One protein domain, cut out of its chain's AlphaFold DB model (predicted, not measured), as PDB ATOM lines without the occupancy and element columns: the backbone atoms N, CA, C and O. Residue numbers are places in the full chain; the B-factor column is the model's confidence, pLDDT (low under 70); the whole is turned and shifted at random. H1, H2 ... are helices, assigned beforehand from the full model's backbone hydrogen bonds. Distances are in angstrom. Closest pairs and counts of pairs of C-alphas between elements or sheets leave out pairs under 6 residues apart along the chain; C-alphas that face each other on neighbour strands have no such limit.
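What this domain is: This is residues 12 to 90 and 97 to 141 of the 150 residues of an uncharacterized protein of Frankia sp. EI5c (UniProt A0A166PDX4). Three nearly aligned helices stand in a row, with short H2 in the middle, the long H4 along one side and H6 along the other. H6 makes a helical hairpin with H5, H3 folds back on residues 61 to 71 of H4 as a second one, and H1 crosses H4 steeply. The printed part has 124 residues with six named helices, H1 to H6 in chain order, and no named strand; it is all helix and compact, with a radius of gyration of the C-alphas of 15.0 A and spans of 46 by 33 by 22 A.

How they stand to each other: H1, residues 16 to 30, touches residues 70 to 81 alone of H4, residues 61 to 88, at a steep tilt of 56 degrees; the closest C-alphas, of Arg 23 and Ala 77, are 4.9 A apart. With residues 26 to 30 alone H1 touches H2, residues 34 to 45, closest at the C-alphas of Ala 30 and Ala 36, 4.5 A. H2 touches H4 at a shallow tilt of 7 degrees, opposite ways, closest at the C-alphas of Tyr 34 and Arg 82, 5.7 A. H3, residues 48 to 57, forms a hairpin with H4, closest at the C-alphas of Ala 52 and Ala 64, 4.6 A. H5, residues 101 to 113, forms a hairpin with H6, residues 119 to 140, closest at the C-alphas of Ala 112 and Arg 122, 4.0 A. H6 touches H2 at 15 degrees, a shallow tilt, closest at the C-alphas of Ala 43 and Ile 132, 5.3 A; H4 and H6 are apart. Every O i to N i+4 pair is within hydrogen-bond range in H1, H3, H4, H5 and H6, and 7 of 8 in H2.

Where its parts are: H1 begins at C-alpha 16 (118.248, 105.322, 134.604). H4 is 40.5 A long and H6 31.5 A, ending at C-alpha 140 (121.806, 88.096, 161.888).

The domain as a whole: The C-alphas farthest apart, of Gly 89 and Asp 116, are 47.1 A apart. Residues 91 to 96 are not printed, and C-alphas 90 and 97 are 14.8 A apart across this cut. The links printed whole are tight. Mean pLDDT of the printed part is 80.5; 23 residues are under 70, among them 97 to 103 and 135 to 141.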
ATOM      1  N   LEU A  12     121.321 115.706 141.797       81.00
ATOM      2  CA  LEU A  12     120.872 114.835 142.886       81.00
ATOM      3  C   LEU A  12     119.912 113.733 142.420       81.00
ATOM      4  O   LEU A  12     119.632 112.813 143.181       81.00
ATOM      5  N   THR A  13     119.407 113.819 141.189       87.50
ATOM      6  CA  THR A  13     118.463 112.841 140.633       87.50
ATOM      7  C   THR A  13     119.230 111.720 139.931       87.50
ATOM      8  O   THR A  13     119.983 112.025 139.004       87.50
ATOM      9  N   PRO A  14     119.070 110.446 140.334       88.69
ATOM     10  CA  PRO A  14     119.679 109.318 139.638       88.69
ATOM     11  C   PRO A  14     119.241 109.234 138.181       88.69
ATOM     12  O   PRO A  14     118.067 109.409 137.852       88.69
ATOM     13  N   THR A  15     120.187 108.930 137.305       89.81
ATOM     14  CA  THR A  15     119.895 108.525 135.931       89.81
ATOM     15  C   THR A  15     119.382 107.085 135.900       89.81
ATOM     16  O   THR A  15     119.613 106.308 136.826       89.81
ATOM     17  N   GLY A  16     118.705 106.704 134.811       91.56
ATOM     18  CA  GLY A  16     118.248 105.322 134.604       91.56
ATOM     19  C   GLY A  16     119.364 104.278 134.783       91.56
ATOM     20  O   GLY A  16     119.173 103.360 135.576       91.56
ATOM     21  N   PRO A  17     120.538 104.443 134.141       92.75
ATOM     22  CA  PRO A  17     121.660 103.517 134.307       92.75
ATOM     23  C   PRO A  17     122.219 103.449 135.736       92.75
ATOM     24  O   PRO A  17     122.564 102.369 136.201       92.75
ATOM     25  N   GLU A  18     122.299 104.576 136.454       91.06
ATOM     26  CA  GLU A  18     122.747 104.581 137.859       91.06
ATOM     27  C   GLU A  18     121.761 103.823 138.760       91.06
ATOM     28  O   GLU A  18     122.176 103.110 139.670       91.06
ATOM     29  N   LEU A  19     120.457 103.949 138.492       93.56
ATOM     30  CA  LEU A  19     119.424 103.218 139.222       93.56
ATOM     31  C   LEU A  19     119.441 101.718 138.898       93.56
ATOM     32  O   LEU A  19     119.281 100.903 139.799       93.56
ATOM     33  N   GLU A  20     119.658 101.341 137.638       93.19
ATOM     34  CA  GLU A  20     119.799  99.938 137.228       93.19
ATOM     35  C   GLU A  20     121.015  99.284 137.891       93.19
ATOM     36  O   GLU A  20     120.878  98.257 138.550       93.19
ATOM     37  N   GLN A  21     122.167  99.958 137.868       91.38
ATOM     38  CA  GLN A  21     123.360  99.499 138.576       91.38
ATOM     39  C   GLN A  21     123.128  99.364 140.090       91.38
ATOM     40  O   GLN A  21     123.605  98.415 140.713       91.38
ATOM     41  N   ALA A  22     122.393 100.299 140.700       92.62
ATOM     42  CA  ALA A  22     122.054 100.226 142.116       92.62
ATOM     43  C   ALA A  22     121.125  99.042 142.433       92.62
ATOM     44  O   ALA A  22     121.298  98.402 143.469       92.62
ATOM     45  N   ARG A  23     120.169  98.720 141.552       92.12
ATOM     46  CA  ARG A  23     119.284  97.549 141.697       92.12
ATOM     47  C   ARG A  23     120.062  96.246 141.657       92.12
ATOM     48  O   ARG A  23     119.833  95.409 142.525       92.12
ATOM     49  N   ASP A  24     120.973  96.103 140.699       89.19
ATOM     50  CA  ASP A  24     121.806  94.907 140.571       89.19
ATOM     51  C   ASP A  24     122.664  94.716 141.823       89.19
ATOM     52  O   ASP A  24     122.623  93.659 142.450       89.19
ATOM     53  N   LEU A  25     123.350  95.779 142.259       85.12
ATOM     54  CA  LEU A  25     124.209  95.739 143.439       85.12
ATOM     55  C   LEU A  25     123.423  95.436 144.723       85.12
ATOM     56  O   LEU A  25     123.824  94.588 145.515       85.12
ATOM     57  N   ILE A  26     122.296  96.116 144.951       86.94
ATOM     58  CA  ILE A  26     121.464  95.867 146.134       86.94
ATOM     59  C   ILE A  26     120.860  94.461 146.087       86.94
ATOM     60  O   ILE A  26     120.819  93.797 147.121       86.94
ATOM     61  N   GLY A  27     120.421  93.991 144.917       81.31
ATOM     62  CA  GLY A  27     119.889  92.643 144.729       81.31
ATOM     63  C   GLY A  27     120.920  91.557 145.038       81.31
ATOM     64  O   GLY A  27     120.621  90.642 145.805       81.31
ATOM     65  N   GLU A  28     122.136  91.701 144.507       81.06
ATOM     66  CA  GLU A  28     123.268  90.802 144.760       81.06
ATOM     67  C   GLU A  28     123.603  90.736 146.258       81.06
ATOM     68  O   GLU A  28     123.694  89.653 146.838       81.06
ATOM     69  N   LEU A  29     123.717  91.891 146.918       74.06
ATOM     70  CA  LEU A  29     124.091  91.961 148.333       74.06
ATOM     71  C   LEU A  29     122.988  91.485 149.275       74.06
ATOM     72  O   LEU A  29     123.277  90.872 150.306       74.06
ATOM     73  N   ALA A  30     121.734  91.791 148.950       76.19
ATOM     74  CA  ALA A  30     120.598  91.416 149.775       76.19
ATOM     75  C   ALA A  30     120.236  89.932 149.629       76.19
ATOM     76  O   ALA A  30     119.558  89.401 150.507       76.19
ATOM     77  N   GLY A  31     120.622  89.271 148.531       71.00
ATOM     78  CA  GLY A  31     120.302  87.858 148.290       71.00
ATOM     79  C   GLY A  31     118.798  87.552 148.320       71.00
ATOM     80  O   GLY A  31     118.403  86.440 148.649       71.00
ATOM     81  N   GLY A  32     117.944  88.548 148.049       67.62
ATOM     82  CA  GLY A  32     116.483  88.419 148.130       67.62
ATOM     83  C   GLY A  32     115.881  88.489 149.543       67.62
ATOM     84  O   GLY A  32     114.677  88.314 149.688       67.62
ATOM     85  N   GLY A  33     116.661  88.767 150.591       67.25
ATOM     86  CA  GLY A  33     116.147  88.908 151.958       67.25
ATOM     87  C   GLY A  33     115.715  90.339 152.309       67.25
ATOM     88  O   GLY A  33     116.462  91.295 152.087       67.25
ATOM     89  N   TYR A  34     114.552  90.502 152.955       69.69
ATOM     90  CA  TYR A  34     114.032  91.821 153.364       69.69
ATOM     91  C   TYR A  34     114.949  92.531 154.377       69.69
ATOM     92  O   TYR A  34     115.336  93.687 154.198       69.69
ATOM     93  N   ALA A  35     115.362  91.829 155.440       67.81
ATOM     94  CA  ALA A  35     116.311  92.370 156.420       67.81
ATOM     95  C   ALA A  35     117.693  92.617 155.789       67.81
ATOM     96  O   ALA A  35     118.359  93.611 156.087       67.81
ATOM     97  N   ALA A  36     118.086  91.749 154.857       69.12
ATOM     98  CA  ALA A  36     119.327  91.867 154.113       69.12
ATOM     99  C   ALA A  36     119.363  93.087 153.189       69.12
ATOM    100  O   ALA A  36     120.437  93.633 152.954       69.12
ATOM    101  N   THR A  37     118.206  93.605 152.769       76.62
ATOM    102  CA  THR A  37     118.129  94.834 151.973       76.62
ATOM    103  C   THR A  37     118.632  96.061 152.746       76.62
ATOM    104  O   THR A  37     119.300  96.922 152.179       76.62
ATOM    105  N   TYR A  38     118.383  96.131 154.060       77.50
ATOM    106  CA  TYR A  38     118.945  97.191 154.911       77.50
ATOM    107  C   TYR A  38     120.460  97.041 155.088       77.50
ATOM    108  O   TYR A  38     121.179  98.039 155.089       77.50
ATOM    109  N   GLY A  39     120.945  95.801 155.213       74.44
ATOM    110  CA  GLY A  39     122.376  95.498 155.262       74.44
ATOM    111  C   GLY A  39     123.093  95.888 153.970       74.44
ATOM    112  O   GLY A  39     124.126  96.550 154.025       74.44
ATOM    113  N   ALA A  40     122.502  95.559 152.821       80.56
ATOM    114  CA  ALA A  40     122.979  95.938 151.495       80.56
ATOM    115  C   ALA A  40     123.038  97.461 151.322       80.56
ATOM    116  O   ALA A  40     124.072  97.993 150.923       80.56
ATOM    117  N   LEU A  41     121.980  98.186 151.701       85.62
ATOM    118  CA  LEU A  41     121.993  99.650 151.667       85.62
ATOM    119  C   LEU A  41     123.087 100.227 152.575       85.62
ATOM    120  O   LEU A  41     123.831 101.111 152.160       85.62
ATOM    121  N   GLY A  42     123.215  99.711 153.802       80.81
ATOM    122  CA  GLY A  42     124.261 100.128 154.735       80.81
ATOM    123  C   GLY A  42     125.674  99.861 154.207       80.81
ATOM    124  O   GLY A  42     126.565 100.684 154.411       80.81
ATOM    125  N   ALA A  43     125.865  98.748 153.495       76.81
ATOM    126  CA  ALA A  43     127.114  98.400 152.830       76.81
ATOM    127  C   ALA A  43     127.465  99.397 151.723       76.81
ATOM    128  O   ALA A  43     128.563  99.948 151.729       76.81
ATOM    129  N   VAL A  44     126.514  99.670 150.826       84.25
ATOM    130  CA  VAL A  44     126.699 100.613 149.716       84.25
ATOM    131  C   VAL A  44     126.941 102.030 150.235       84.25
ATOM    132  O   VAL A  44     127.855 102.701 149.774       84.25
ATOM    133  N   ALA A  45     126.179 102.475 151.236       85.25
ATOM    134  CA  ALA A  45     126.274 103.825 151.785       85.25
ATOM    135  C   ALA A  45     127.499 104.056 152.694       85.25
ATOM    136  O   ALA A  45     127.783 105.199 153.078       85.25
ATOM    137  N   SER A  46     128.215 102.996 153.080       81.50
ATOM    138  CA  SER A  46     129.324 103.092 154.026       81.50
ATOM    139  C   SER A  46     130.439 103.992 153.485       81.50
ATOM    140  O   SER A  46     130.941 103.819 152.383       81.50
ATOM    141  N   GLY A  47     130.839 104.992 154.275       76.62
ATOM    142  CA  GLY A  47     131.902 105.938 153.913       76.62
ATOM    143  C   GLY A  47     131.475 107.076 152.976       76.62
ATOM    144  O   GLY A  47     132.068 108.156 153.052       76.62
ATOM    145  N   MET A  48     130.402 106.913 152.195       86.81
ATOM    146  CA  MET A  48     129.945 107.902 151.206       86.81
ATOM    147  C   MET A  48     129.573 109.255 151.830       86.81
ATOM    148  O   MET A  48     129.896 110.304 151.275       86.81
ATOM    149  N   ALA A  49     128.969 109.272 153.025       85.00
ATOM    150  CA  ALA A  49     128.663 110.523 153.726       85.00
ATOM    151  C   ALA A  49     129.932 111.343 154.036       85.00
ATOM    152  O   ALA A  49     129.950 112.568 153.901       85.00
ATOM    153  N   GLY A  50     131.021 110.665 154.414       85.75
ATOM    154  CA  GLY A  50     132.312 111.306 154.648       85.75
ATOM    155  C   GLY A  50     132.928 111.847 153.359       85.75
ATOM    156  O   GLY A  50     133.491 112.940 153.365       85.75
ATOM    157  N   GLU A  51     132.798 111.116 152.253       87.19
ATOM    158  CA  GLU A  51     133.265 111.558 150.936       87.19
ATOM    159  C   GLU A  51     132.495 112.776 150.427       87.19
ATOM    160  O   GLU A  51     133.120 113.750 150.011       87.19
ATOM    161  N   ALA A  52     131.165 112.778 150.557       88.50
ATOM    162  CA  ALA A  52     130.333 113.922 150.196       88.50
ATOM    163  C   ALA A  52     130.740 115.174 150.991       88.50
ATOM    164  O   ALA A  52     130.914 116.248 150.419       88.50
ATOM    165  N   ILE A  53     130.979 115.040 152.302       89.62
ATOM    166  CA  ILE A  53     131.450 116.150 153.143       89.62
ATOM    167  C   ILE A  53     132.836 116.638 152.707       89.62
ATOM    168  O   ILE A  53     133.074 117.847 152.689       89.62
ATOM    169  N   ARG A  54     133.767 115.737 152.364       91.00
ATOM    170  CA  ARG A  54     135.100 116.126 151.870       91.00
ATOM    171  C   ARG A  54     135.001 116.895 150.555       91.00
ATOM    172  O   ARG A  54     135.616 117.952 150.460       91.00
ATOM    173  N   ALA A  55     134.194 116.414 149.609       89.81
ATOM    174  CA  ALA A  55     133.955 117.078 148.329       89.81
ATOM    175  C   ALA A  55     133.339 118.475 148.517       89.81
ATOM    176  O   ALA A  55     133.819 119.458 147.956       89.81
ATOM    177  N   LEU A  56     132.346 118.606 149.405       89.19
ATOM    178  CA  LEU A  56     131.772 119.907 149.757       89.19
ATOM    179  C   LEU A  56     132.813 120.855 150.370       89.19
ATOM    180  O   LEU A  56     132.848 122.034 150.027       89.19
ATOM    181  N   ARG A  57     133.685 120.354 151.256       90.75
ATOM    182  CA  ARG A  57     134.751 121.157 151.884       90.75
ATOM    183  C   ARG A  57     135.826 121.604 150.898       90.75
ATOM    184  O   ARG A  57     136.389 122.675 151.094       90.75
ATOM    185  N   SER A  58     136.108 120.815 149.862       92.44
ATOM    186  CA  SER A  58     137.033 121.197 148.788       92.44
ATOM    187  C   SER A  58     136.388 122.080 147.716       92.44
ATOM    188  O   SER A  58     137.071 122.471 146.776       92.44
ATOM    189  N   GLY A  59     135.093 122.399 147.839       90.75
ATOM    190  CA  GLY A  59     134.347 123.159 146.834       90.75
ATOM    191  C   GLY A  59     134.007 122.356 145.573       90.75
ATOM    192  O   GLY A  59     133.547 122.937 144.593       90.75
ATOM    193  N   ASP A  60     134.202 121.035 145.592       90.81
ATOM    194  CA  ASP A  60     133.875 120.140 144.482       90.81
ATOM    195  C   ASP A  60     132.398 119.730 144.555       90.81
ATOM    196  O   ASP A  60     132.008 118.673 145.064       90.81
ATOM    197  N   VAL A  61     131.552 120.638 144.072       88.56
ATOM    198  CA  VAL A  61     130.094 120.480 144.057       88.56
ATOM    199  C   VAL A  61     129.668 119.336 143.129       88.56
ATOM    200  O   VAL A  61     128.693 118.645 143.416       88.56
ATOM    201  N   GLU A  62     130.405 119.071 142.049       88.69
ATOM    202  CA  GLU A  62     130.082 117.984 141.121       88.69
ATOM    203  C   GLU A  62     130.350 116.608 141.735       88.69
ATOM    204  O   GLU A  62     129.502 115.717 141.637       88.69
ATOM    205  N   ALA A  63     131.488 116.422 142.412       89.12
ATOM    206  CA  ALA A  63     131.769 115.184 143.133       89.12
ATOM    207  C   ALA A  63     130.766 114.954 144.267       89.12
ATOM    208  O   ALA A  63     130.224 113.855 144.380       89.12
ATOM    209  N   ALA A  64     130.450 115.990 145.051       90.62
ATOM    210  CA  ALA A  64     129.426 115.895 146.089       90.62
ATOM    211  C   ALA A  64     128.059 115.500 145.502       90.62
ATOM    212  O   ALA A  64     127.400 114.602 146.024       90.62
ATOM    213  N   GLY A  65     127.661 116.122 144.386       90.19
ATOM    214  CA  GLY A  65     126.432 115.791 143.670       90.19
ATOM    215  C   GLY A  65     126.399 114.336 143.201       90.19
ATOM    216  O   GLY A  65     125.419 113.643 143.456       90.19
ATOM    217  N   ARG A  66     127.483 113.837 142.590       89.94
ATOM    218  CA  ARG A  66     127.588 112.428 142.163       89.94
ATOM    219  C   ARG A  66     127.438 111.451 143.329       89.94
ATOM    220  O   ARG A  66     126.678 110.496 143.209       89.94
ATOM    221  N   ILE A  67     128.103 111.702 144.457       91.19
ATOM    222  CA  ILE A  67     128.034 110.827 145.640       91.19
ATOM    223  C   ILE A  67     126.611 110.802 146.213       91.19
ATOM    224  O   ILE A  67     126.069 109.735 146.500       91.19
ATOM    225  N   LEU A  68     125.976 111.970 146.347       91.19
ATOM    226  CA  LEU A  68     124.600 112.068 146.842       91.19
ATOM    227  C   LEU A  68     123.601 111.386 145.904       91.19
ATOM    228  O   LEU A  68     122.653 110.755 146.362       91.19
ATOM    229  N   ARG A  69     123.834 111.469 144.595       92.19
ATOM    230  CA  ARG A  69     123.016 110.791 143.593       92.19
ATOM    231  C   ARG A  69     123.150 109.274 143.661       92.19
ATOM    232  O   ARG A  69     122.148 108.578 143.585       92.19
ATOM    233  N   GLN A  70     124.365 108.762 143.844       90.50
ATOM    234  CA  GLN A  70     124.595 107.331 144.049       90.50
ATOM    235  C   GLN A  70     123.911 106.833 145.330       90.50
ATOM    236  O   GLN A  70     123.279 105.780 145.311       90.50
ATOM    237  N   LEU A  71     123.957 107.617 146.416       91.12
ATOM    238  CA  LEU A  71     123.207 107.321 147.641       91.12
ATOM    239  C   LEU A  71     121.695 107.279 147.392       91.12
ATOM    240  O   LEU A  71     121.031 106.351 147.843       91.12
ATOM    241  N   ALA A  72     121.159 108.248 146.646       91.38
ATOM    242  CA  ALA A  72     119.745 108.269 146.284       91.38
ATOM    243  C   ALA A  72     119.352 107.057 145.419       91.38
ATOM    244  O   ALA A  72     118.297 106.469 145.634       91.38
ATOM    245  N   ALA A  73     120.207 106.651 144.475       92.69
ATOM    246  CA  ALA A  73     119.984 105.467 143.647       92.69
ATOM    247  C   ALA A  73     119.943 104.182 144.490       92.69
ATOM    248  O   ALA A  73     119.039 103.366 144.323       92.69
ATOM    249  N   ALA A  74     120.888 104.026 145.423       91.94
ATOM    250  CA  ALA A  74     120.950 102.881 146.327       91.94
ATOM    251  C   ALA A  74     119.730 102.806 147.258       91.94
ATOM    252  O   ALA A  74     119.170 101.726 147.444       91.94
ATOM    253  N   ASP A  75     119.294 103.942 147.811       91.75
ATOM    254  CA  ASP A  75     118.110 104.001 148.673       91.75
ATOM    255  C   ASP A  75     116.826 103.652 147.909       91.75
ATOM    256  O   ASP A  75     116.045 102.817 148.370       91.75
ATOM    257  N   LEU A  76     116.643 104.203 146.703       92.88
ATOM    258  CA  LEU A  76     115.514 103.860 145.833       92.88
ATOM    259  C   LEU A  76     115.511 102.370 145.474       92.88
ATOM    260  O   LEU A  76     114.488 101.709 145.642       92.88
ATOM    261  N   ALA A  77     116.650 101.819 145.053       92.62
ATOM    262  CA  ALA A  77     116.779 100.397 144.740       92.62
ATOM    263  C   ALA A  77     116.451  99.498 145.949       92.62
ATOM    264  O   ALA A  77     115.763  98.485 145.809       92.62
ATOM    265  N   ALA A  78     116.898  99.887 147.146       89.44
ATOM    266  CA  ALA A  78     116.577  99.190 148.386       89.44
ATOM    267  C   ALA A  78     115.086  99.277 148.738       89.44
ATOM    268  O   ALA A  78     114.510  98.282 149.178       89.44
ATOM    269  N   CYS A  79     114.443 100.429 148.530       89.50
ATOM    270  CA  CYS A  79     112.998 100.570 148.707       89.50
ATOM    271  C   CYS A  79     112.231  99.653 147.751       89.50
ATOM    272  O   CYS A  79     111.439  98.838 148.208       89.50
ATOM    273  N   GLU A  80     112.539  99.702 146.456       91.31
ATOM    274  CA  GLU A  80     111.879  98.875 145.441       91.31
ATOM    275  C   GLU A  80     112.044  97.371 145.691       91.31
ATOM    276  O   GLU A  80     111.156  96.582 145.366       91.31
ATOM    277  N   LEU A  81     113.197  96.938 146.213       86.25
ATOM    278  CA  LEU A  81     113.391  95.538 146.579       86.25
ATOM    279  C   LEU A  81     112.567  95.170 147.819       86.25
ATOM    280  O   LEU A  81     111.898  94.141 147.809       86.25
ATOM    281  N   ARG A  82     112.555  96.016 148.857       86.50
ATOM    282  CA  ARG A  82     111.728  95.793 150.054       86.50
ATOM    283  C   ARG A  82     110.244  95.717 149.719       86.50
ATOM    284  O   ARG A  82     109.592  94.788 150.183       86.50
ATOM    285  N   ASP A  83     109.739  96.637 148.904       86.62
ATOM    286  CA  ASP A  83     108.329  96.676 148.508       86.62
ATOM    287  C   ASP A  83     107.944  95.390 147.762       86.62
ATOM    288  O   ASP A  83     106.978  94.723 148.132       86.62
ATOM    289  N   ARG A  84     108.780  94.948 146.808       84.88
ATOM    290  CA  ARG A  84     108.595  93.661 146.113       84.88
ATOM    291  C   ARG A  84     108.591  92.463 147.063       84.88
ATOM    292  O   ARG A  84     107.780  91.559 146.896       84.88
ATOM    293  N   LEU A  85     109.490  92.434 148.045       78.69
ATOM    294  CA  LEU A  85     109.584  91.324 149.001       78.69
ATOM    295  C   LEU A  85     108.409  91.295 149.987       78.69
ATOM    296  O   LEU A  85     107.981  90.218 150.394       78.69
ATOM    297  N   VAL A  86     107.852  92.454 150.345       79.31
ATOM    298  CA  VAL A  86     106.623  92.537 151.153       79.31
ATOM    299  C   VAL A  86     105.433  91.962 150.385       79.31
ATOM    300  O   VAL A  86     104.632  91.230 150.965       79.31
ATOM    301  N   GLU A  87     105.335  92.247 149.085       79.19
ATOM    302  CA  GLU A  87     104.268  91.731 148.219       79.19
ATOM    303  C   GLU A  87     104.367  90.217 147.963       79.19
ATOM    304  O   GLU A  87     103.343  89.559 147.786       79.19
ATOM    305  N   GLN A  88     105.578  89.650 147.966       67.50
ATOM    306  CA  GLN A  88     105.818  88.224 147.699       67.50
ATOM    307  C   GLN A  88     105.563  87.306 148.910       67.50
ATOM    308  O   GLN A  88     105.428  86.095 148.733       67.50
ATOM    309  N   GLY A  89     105.438  87.863 150.120       55.00
ATOM    310  CA  GLY A  89     105.354  87.091 151.363       55.00
ATOM    311  C   GLY A  89     106.717  86.527 151.802       55.00
ATOM    312  O   GLY A  89     107.692  86.592 151.054       55.00
ATOM    313  N   PRO A  90     106.837  86.008 153.039       54.28
ATOM    314  CA  PRO A  90     108.095  85.440 153.514       54.28
ATOM    315  C   PRO A  90     108.465  84.224 152.657       54.28
ATOM    316  O   PRO A  90     107.667  83.293 152.545       54.28
ATOM    317  N   ALA A  97     121.521  84.020 155.580       50.19
ATOM    318  CA  ALA A  97     122.819  84.449 155.118       50.19
ATOM    319  C   ALA A  97     122.666  85.585 154.099       50.19
ATOM    320  O   ALA A  97     122.214  85.415 152.972       50.19
ATOM    321  N   LEU A  98     123.121  86.761 154.516       56.19
ATOM    322  CA  LEU A  98     123.512  87.898 153.689       56.19
ATOM    323  C   LEU A  98     124.584  87.459 152.665       56.19
ATOM    324  O   LEU A  98     125.763  87.773 152.831       56.19
ATOM    325  N   GLY A  99     124.204  86.656 151.668       54.97
ATOM    326  CA  GLY A  99     125.108  85.798 150.895       54.97
ATOM    327  C   GLY A  99     126.215  86.543 150.150       54.97
ATOM    328  O   GLY A  99     127.309  86.008 150.006       54.97
ATOM    329  N   GLY A 100     125.980  87.801 149.760       63.50
ATOM    330  CA  GLY A 100     126.986  88.649 149.114       63.50
ATOM    331  C   GLY A 100     127.836  89.498 150.070       63.50
ATOM    332  O   GLY A 100     128.893  89.994 149.680       63.50
ATOM    333  N   LEU A 101     127.424  89.688 151.331       68.38
ATOM    334  CA  LEU A 101     128.130  90.604 152.239       68.38
ATOM    335  C   LEU A 101     129.474  90.051 152.717       68.38
ATOM    336  O   LEU A 101     130.391  90.836 152.949       68.38
ATOM    337  N   ASP A 102     129.613  88.727 152.819       69.94
ATOM    338  CA  ASP A 102     130.900  88.103 153.143       69.94
ATOM    339  C   ASP A 102     131.930  88.401 152.047       69.94
ATOM    340  O   ASP A 102     133.051  88.808 152.346       69.94
ATOM    341  N   GLU A 103     131.539  88.286 150.775       69.88
ATOM    342  CA  GLU A 103     132.425  88.577 149.649       69.88
ATOM    343  C   GLU A 103     132.804  90.063 149.586       69.88
ATOM    344  O   GLU A 103     133.967  90.398 149.347       69.88
ATOM    345  N   VAL A 104     131.861  90.970 149.868       70.31
ATOM    346  CA  VAL A 104     132.165  92.408 149.918       70.31
ATOM    347  C   VAL A 104     133.097  92.754 151.068       70.31
ATOM    348  O   VAL A 104     134.029  93.534 150.860       70.31
ATOM    349  N   VAL A 105     132.908  92.163 152.252       77.25
ATOM    350  CA  VAL A 105     133.863  92.322 153.356       77.25
ATOM    351  C   VAL A 105     135.235  91.815 152.931       77.25
ATOM    352  O   VAL A 105     136.197  92.569 153.031       77.25
ATOM    353  N   MET A 106     135.332  90.607 152.371       79.50
ATOM    354  CA  MET A 106     136.609  90.033 151.932       79.50
ATOM    355  C   MET A 106     137.307  90.901 150.875       79.50
ATOM    356  O   MET A 106     138.508  91.157 150.971       79.50
ATOM    357  N   ARG A 107     136.569  91.430 149.891       78.25
ATOM    358  CA  ARG A 107     137.111  92.306 148.838       78.25
ATOM    359  C   ARG A 107     137.565  93.660 149.389       78.25
ATOM    360  O   ARG A 107     138.619  94.174 148.997       78.25
ATOM    361  N   ALA A 108     136.793  94.234 150.308       75.94
ATOM    362  CA  ALA A 108     137.145  95.475 150.987       75.94
ATOM    363  C   ALA A 108     138.381  95.284 151.883       75.94
ATOM    364  O   ALA A 108     139.288  96.111 151.867       75.94
ATOM    365  N   GLN A 109     138.495  94.152 152.576       83.38
ATOM    366  CA  GLN A 109     139.688  93.810 153.349       83.38
ATOM    367  C   GLN A 109     140.917  93.587 152.470       83.38
ATOM    368  O   GLN A 109     141.987  94.097 152.792       83.38
ATOM    369  N   ALA A 110     140.776  92.886 151.343       84.00
ATOM    370  CA  ALA A 110     141.865  92.715 150.385       84.00
ATOM    371  C   ALA A 110     142.373  94.075 149.879       84.00
ATOM    372  O   ALA A 110     143.575  94.310 149.822       84.00
ATOM    373  N   THR A 111     141.454  95.008 149.606       81.62
ATOM    374  CA  THR A 111     141.799  96.385 149.222       81.62
ATOM    375  C   THR A 111     142.471  97.155 150.363       81.62
ATOM    376  O   THR A 111     143.387  97.929 150.113       81.62
ATOM    377  N   ALA A 112     142.046  96.955 151.614       81.88
ATOM    378  CA  ALA A 112     142.664  97.585 152.781       81.88
ATOM    379  C   ALA A 112     144.087  97.066 153.060       81.88
ATOM    380  O   ALA A 112     144.951  97.828 153.504       81.88
ATOM    381  N   ALA A 113     144.323  95.779 152.797       85.94
ATOM    382  CA  ALA A 113     145.595  95.099 153.022       85.94
ATOM    383  C   ALA A 113     146.633  95.340 151.909       85.94
ATOM    384  O   ALA A 113     147.828  95.190 152.160       85.94
ATOM    385  N   ASP A 114     146.201  95.722 150.706       87.94
ATOM    386  CA  ASP A 114     147.070  96.015 149.563       87.94
ATOM    387  C   ASP A 114     147.919  97.269 149.826       87.94
ATOM    388  O   ASP A 114     147.425  98.386 149.727       87.94
ATOM    389  N   THR A 115     149.196  97.108 150.177       88.12
ATOM    390  CA  THR A 115     150.093  98.220 150.542       88.12
ATOM    391  C   THR A 115     150.446  99.150 149.387       88.12
ATOM    392  O   THR A 115     150.900 100.264 149.651       88.12
ATOM    393  N   ASP A 116     150.231  98.715 148.146       91.31
ATOM    394  CA  ASP A 116     150.536  99.495 146.946       91.31
ATOM    395  C   ASP A 116     149.395 100.468 146.596       91.31
ATOM    396  O   ASP A 116     149.567 101.382 145.784       91.31
ATOM    397  N   ARG A 117     148.229 100.323 147.245       82.94
ATOM    398  CA  ARG A 117     147.093 101.248 147.132       82.94
ATOM    399  C   ARG A 117     147.294 102.534 147.923       82.94
ATOM    400  O   ARG A 117     147.927 102.578 148.983       82.94
ATOM    401  N   ASP A 118     146.619 103.577 147.445       89.50
ATOM    402  CA  ASP A 118     146.540 104.859 148.133       89.50
ATOM    403  C   ASP A 118     146.067 104.684 149.598       89.50
ATOM    404  O   ASP A 118     145.076 103.991 149.855       89.50
ATOM    405  N   PRO A 119     146.748 105.290 150.593       82.00
ATOM    406  CA  PRO A 119     146.388 105.150 152.004       82.00
ATOM    407  C   PRO A 119     144.945 105.544 152.337       82.00
ATOM    408  O   PRO A 119     144.352 104.971 153.254       82.00
ATOM    409  N   LEU A 120     144.371 106.510 151.616       72.50
ATOM    410  CA  LEU A 120     142.986 106.924 151.806       72.50
ATOM    411  C   LEU A 120     142.023 105.843 151.309       72.50
ATOM    412  O   LEU A 120     141.031 105.571 151.986       72.50
ATOM    413  N   ASP A 121     142.321 105.210 150.176       72.06
ATOM    414  CA  ASP A 121     141.520 104.108 149.636       72.06
ATOM    415  C   ASP A 121     141.558 102.886 150.553       72.06
ATOM    416  O   ASP A 121     140.516 102.288 150.829       72.06
ATOM    417  N   ARG A 122     142.726 102.573 151.125       82.00
ATOM    418  CA  ARG A 122     142.871 101.488 152.110       82.00
ATOM    419  C   ARG A 122     142.041 101.744 153.364       82.00
ATOM    420  O   ARG A 122     141.299 100.869 153.803       82.00
ATOM    421  N   ALA A 123     142.100 102.963 153.904       72.50
ATOM    422  CA  ALA A 123     141.313 103.350 155.076       72.50
ATOM    423  C   ALA A 123     139.797 103.326 154.808       72.50
ATOM    424  O   ALA A 123     139.011 102.969 155.686       72.50
ATOM    425  N   ARG A 124     139.363 103.693 153.594       72.19
ATOM    426  CA  ARG A 124     137.952 103.608 153.177       72.19
ATOM    427  C   ARG A 124     137.484 102.163 153.068       72.19
ATOM    428  O   ARG A 124     136.386 101.843 153.526       72.19
ATOM    429  N   ALA A 125     138.312 101.305 152.486       71.00
ATOM    430  CA  ALA A 125     138.002  99.895 152.340       71.00
ATOM    431  C   ALA A 125     137.923  99.195 153.709       71.00
ATOM    432  O   ALA A 125     136.957  98.480 153.966       71.00
ATOM    433  N   ASP A 126     138.835  99.499 154.638       76.44
ATOM    434  CA  ASP A 126     138.779  98.982 156.014       76.44
ATOM    435  C   ASP A 126     137.519  99.448 156.763       76.44
ATOM    436  O   ASP A 126     136.806  98.641 157.364       76.44
ATOM    437  N   ALA A 127     137.182 100.739 156.667       71.44
ATOM    438  CA  ALA A 127     135.965 101.279 157.271       71.44
ATOM    439  C   ALA A 127     134.696 100.613 156.711       71.44
ATOM    440  O   ALA A 127     133.749 100.355 157.455       71.44
ATOM    441  N   THR A 128     134.689 100.306 155.412       73.31
ATOM    442  CA  THR A 128     133.593  99.606 154.732       73.31
ATOM    443  C   THR A 128     133.474  98.163 155.208       73.31
ATOM    444  O   THR A 128     132.393  97.758 155.634       73.31
ATOM    445  N   ALA A 129     134.581  97.419 155.246       76.62
ATOM    446  CA  ALA A 129     134.618  96.062 155.786       76.62
ATOM    447  C   ALA A 129     134.087  96.016 157.230       76.62
ATOM    448  O   ALA A 129     133.191  95.232 157.546       76.62
ATOM    449  N   HIS A 130     134.562  96.923 158.091       74.00
ATOM    450  CA  HIS A 130     134.111  97.030 159.478       74.00
ATOM    451  C   HIS A 130     132.620  97.372 159.606       74.00
ATOM    452  O   HIS A 130     131.918  96.785 160.436       74.00
ATOM    453  N   ALA A 131     132.113  98.316 158.810       67.75
ATOM    454  CA  ALA A 131     130.708  98.709 158.850       67.75
ATOM    455  C   ALA A 131     129.779  97.560 158.430       67.75
ATOM    456  O   ALA A 131     128.769  97.313 159.097       67.75
ATOM    457  N   ILE A 132     130.141  96.828 157.374       71.25
ATOM    458  CA  ILE A 132     129.367  95.697 156.851       71.25
ATOM    459  C   ILE A 132     129.399  94.520 157.824       71.25
ATOM    460  O   ILE A 132     128.344  93.971 158.149       71.25
ATOM    461  N   ALA A 133     130.573  94.177 158.363       73.06
ATOM    462  CA  ALA A 133     130.714  93.117 159.359       73.06
ATOM    463  C   ALA A 133     129.884  93.407 160.620       73.06
ATOM    464  O   ALA A 133     129.164  92.536 161.113       73.06
ATOM    465  N   ARG A 134     129.907  94.656 161.108       70.25
ATOM    466  CA  ARG A 134     129.101  95.073 162.265       70.25
ATOM    467  C   ARG A 134     127.603  95.024 161.968       70.25
ATOM    468  O   ARG A 134     126.839  94.552 162.803       70.25
ATOM    469  N   THR A 135     127.184  95.497 160.797       65.06
ATOM    470  CA  THR A 135     125.769  95.494 160.387       65.06
ATOM    471  C   THR A 135     125.247  94.065 160.242       65.06
ATOM    472  O   THR A 135     124.182  93.744 160.761       65.06
ATOM    473  N   THR A 136     126.043  93.178 159.646       68.62
ATOM    474  CA  THR A 136     125.746  91.745 159.528       68.62
ATOM    475  C   THR A 136     125.561  91.098 160.897       68.62
ATOM    476  O   THR A 136     124.551  90.431 161.126       68.62
ATOM    477  N   TYR A 137     126.477  91.362 161.834       65.25
ATOM    478  CA  TYR A 137     126.381  90.844 163.196       65.25
ATOM    479  C   TYR A 137     125.115  91.324 163.915       65.25
ATOM    480  O   TYR A 137     124.434  90.523 164.546       65.25
ATOM    481  N   VAL A 138     124.753  92.604 163.787       63.19
ATOM    482  CA  VAL A 138     123.534  93.149 164.409       63.19
ATOM    483  C   VAL A 138     122.263  92.537 163.815       63.19
ATOM    484  O   VAL A 138     121.329  92.249 164.557       63.19
ATOM    485  N   LEU A 139     122.216  92.334 162.496       55.75
ATOM    486  CA  LEU A 139     121.013  91.864 161.802       55.75
ATOM    487  C   LEU A 139     120.800  90.350 161.898       55.75
ATOM    488  O   LEU A 139     119.660  89.898 161.871       55.75
ATOM    489  N   THR A 140     121.876  89.568 161.994       62.69
ATOM    490  CA  THR A 140     121.806  88.096 161.888       62.69
ATOM    491  C   THR A 140     122.412  87.358 163.076       62.69
ATOM    492  O   THR A 140     122.290  86.141 163.170       62.69
ATOM    493  N   GLY A 141     123.125  88.054 163.966       63.00
ATOM    494  CA  GLY A 141     123.966  87.426 164.990       63.00
ATOM    495  C   GLY A 141     125.212  86.725 164.429       63.00
ATOM    496  O   GLY A 141     126.025  86.215 165.200       63.00
TER     497      GLY A 141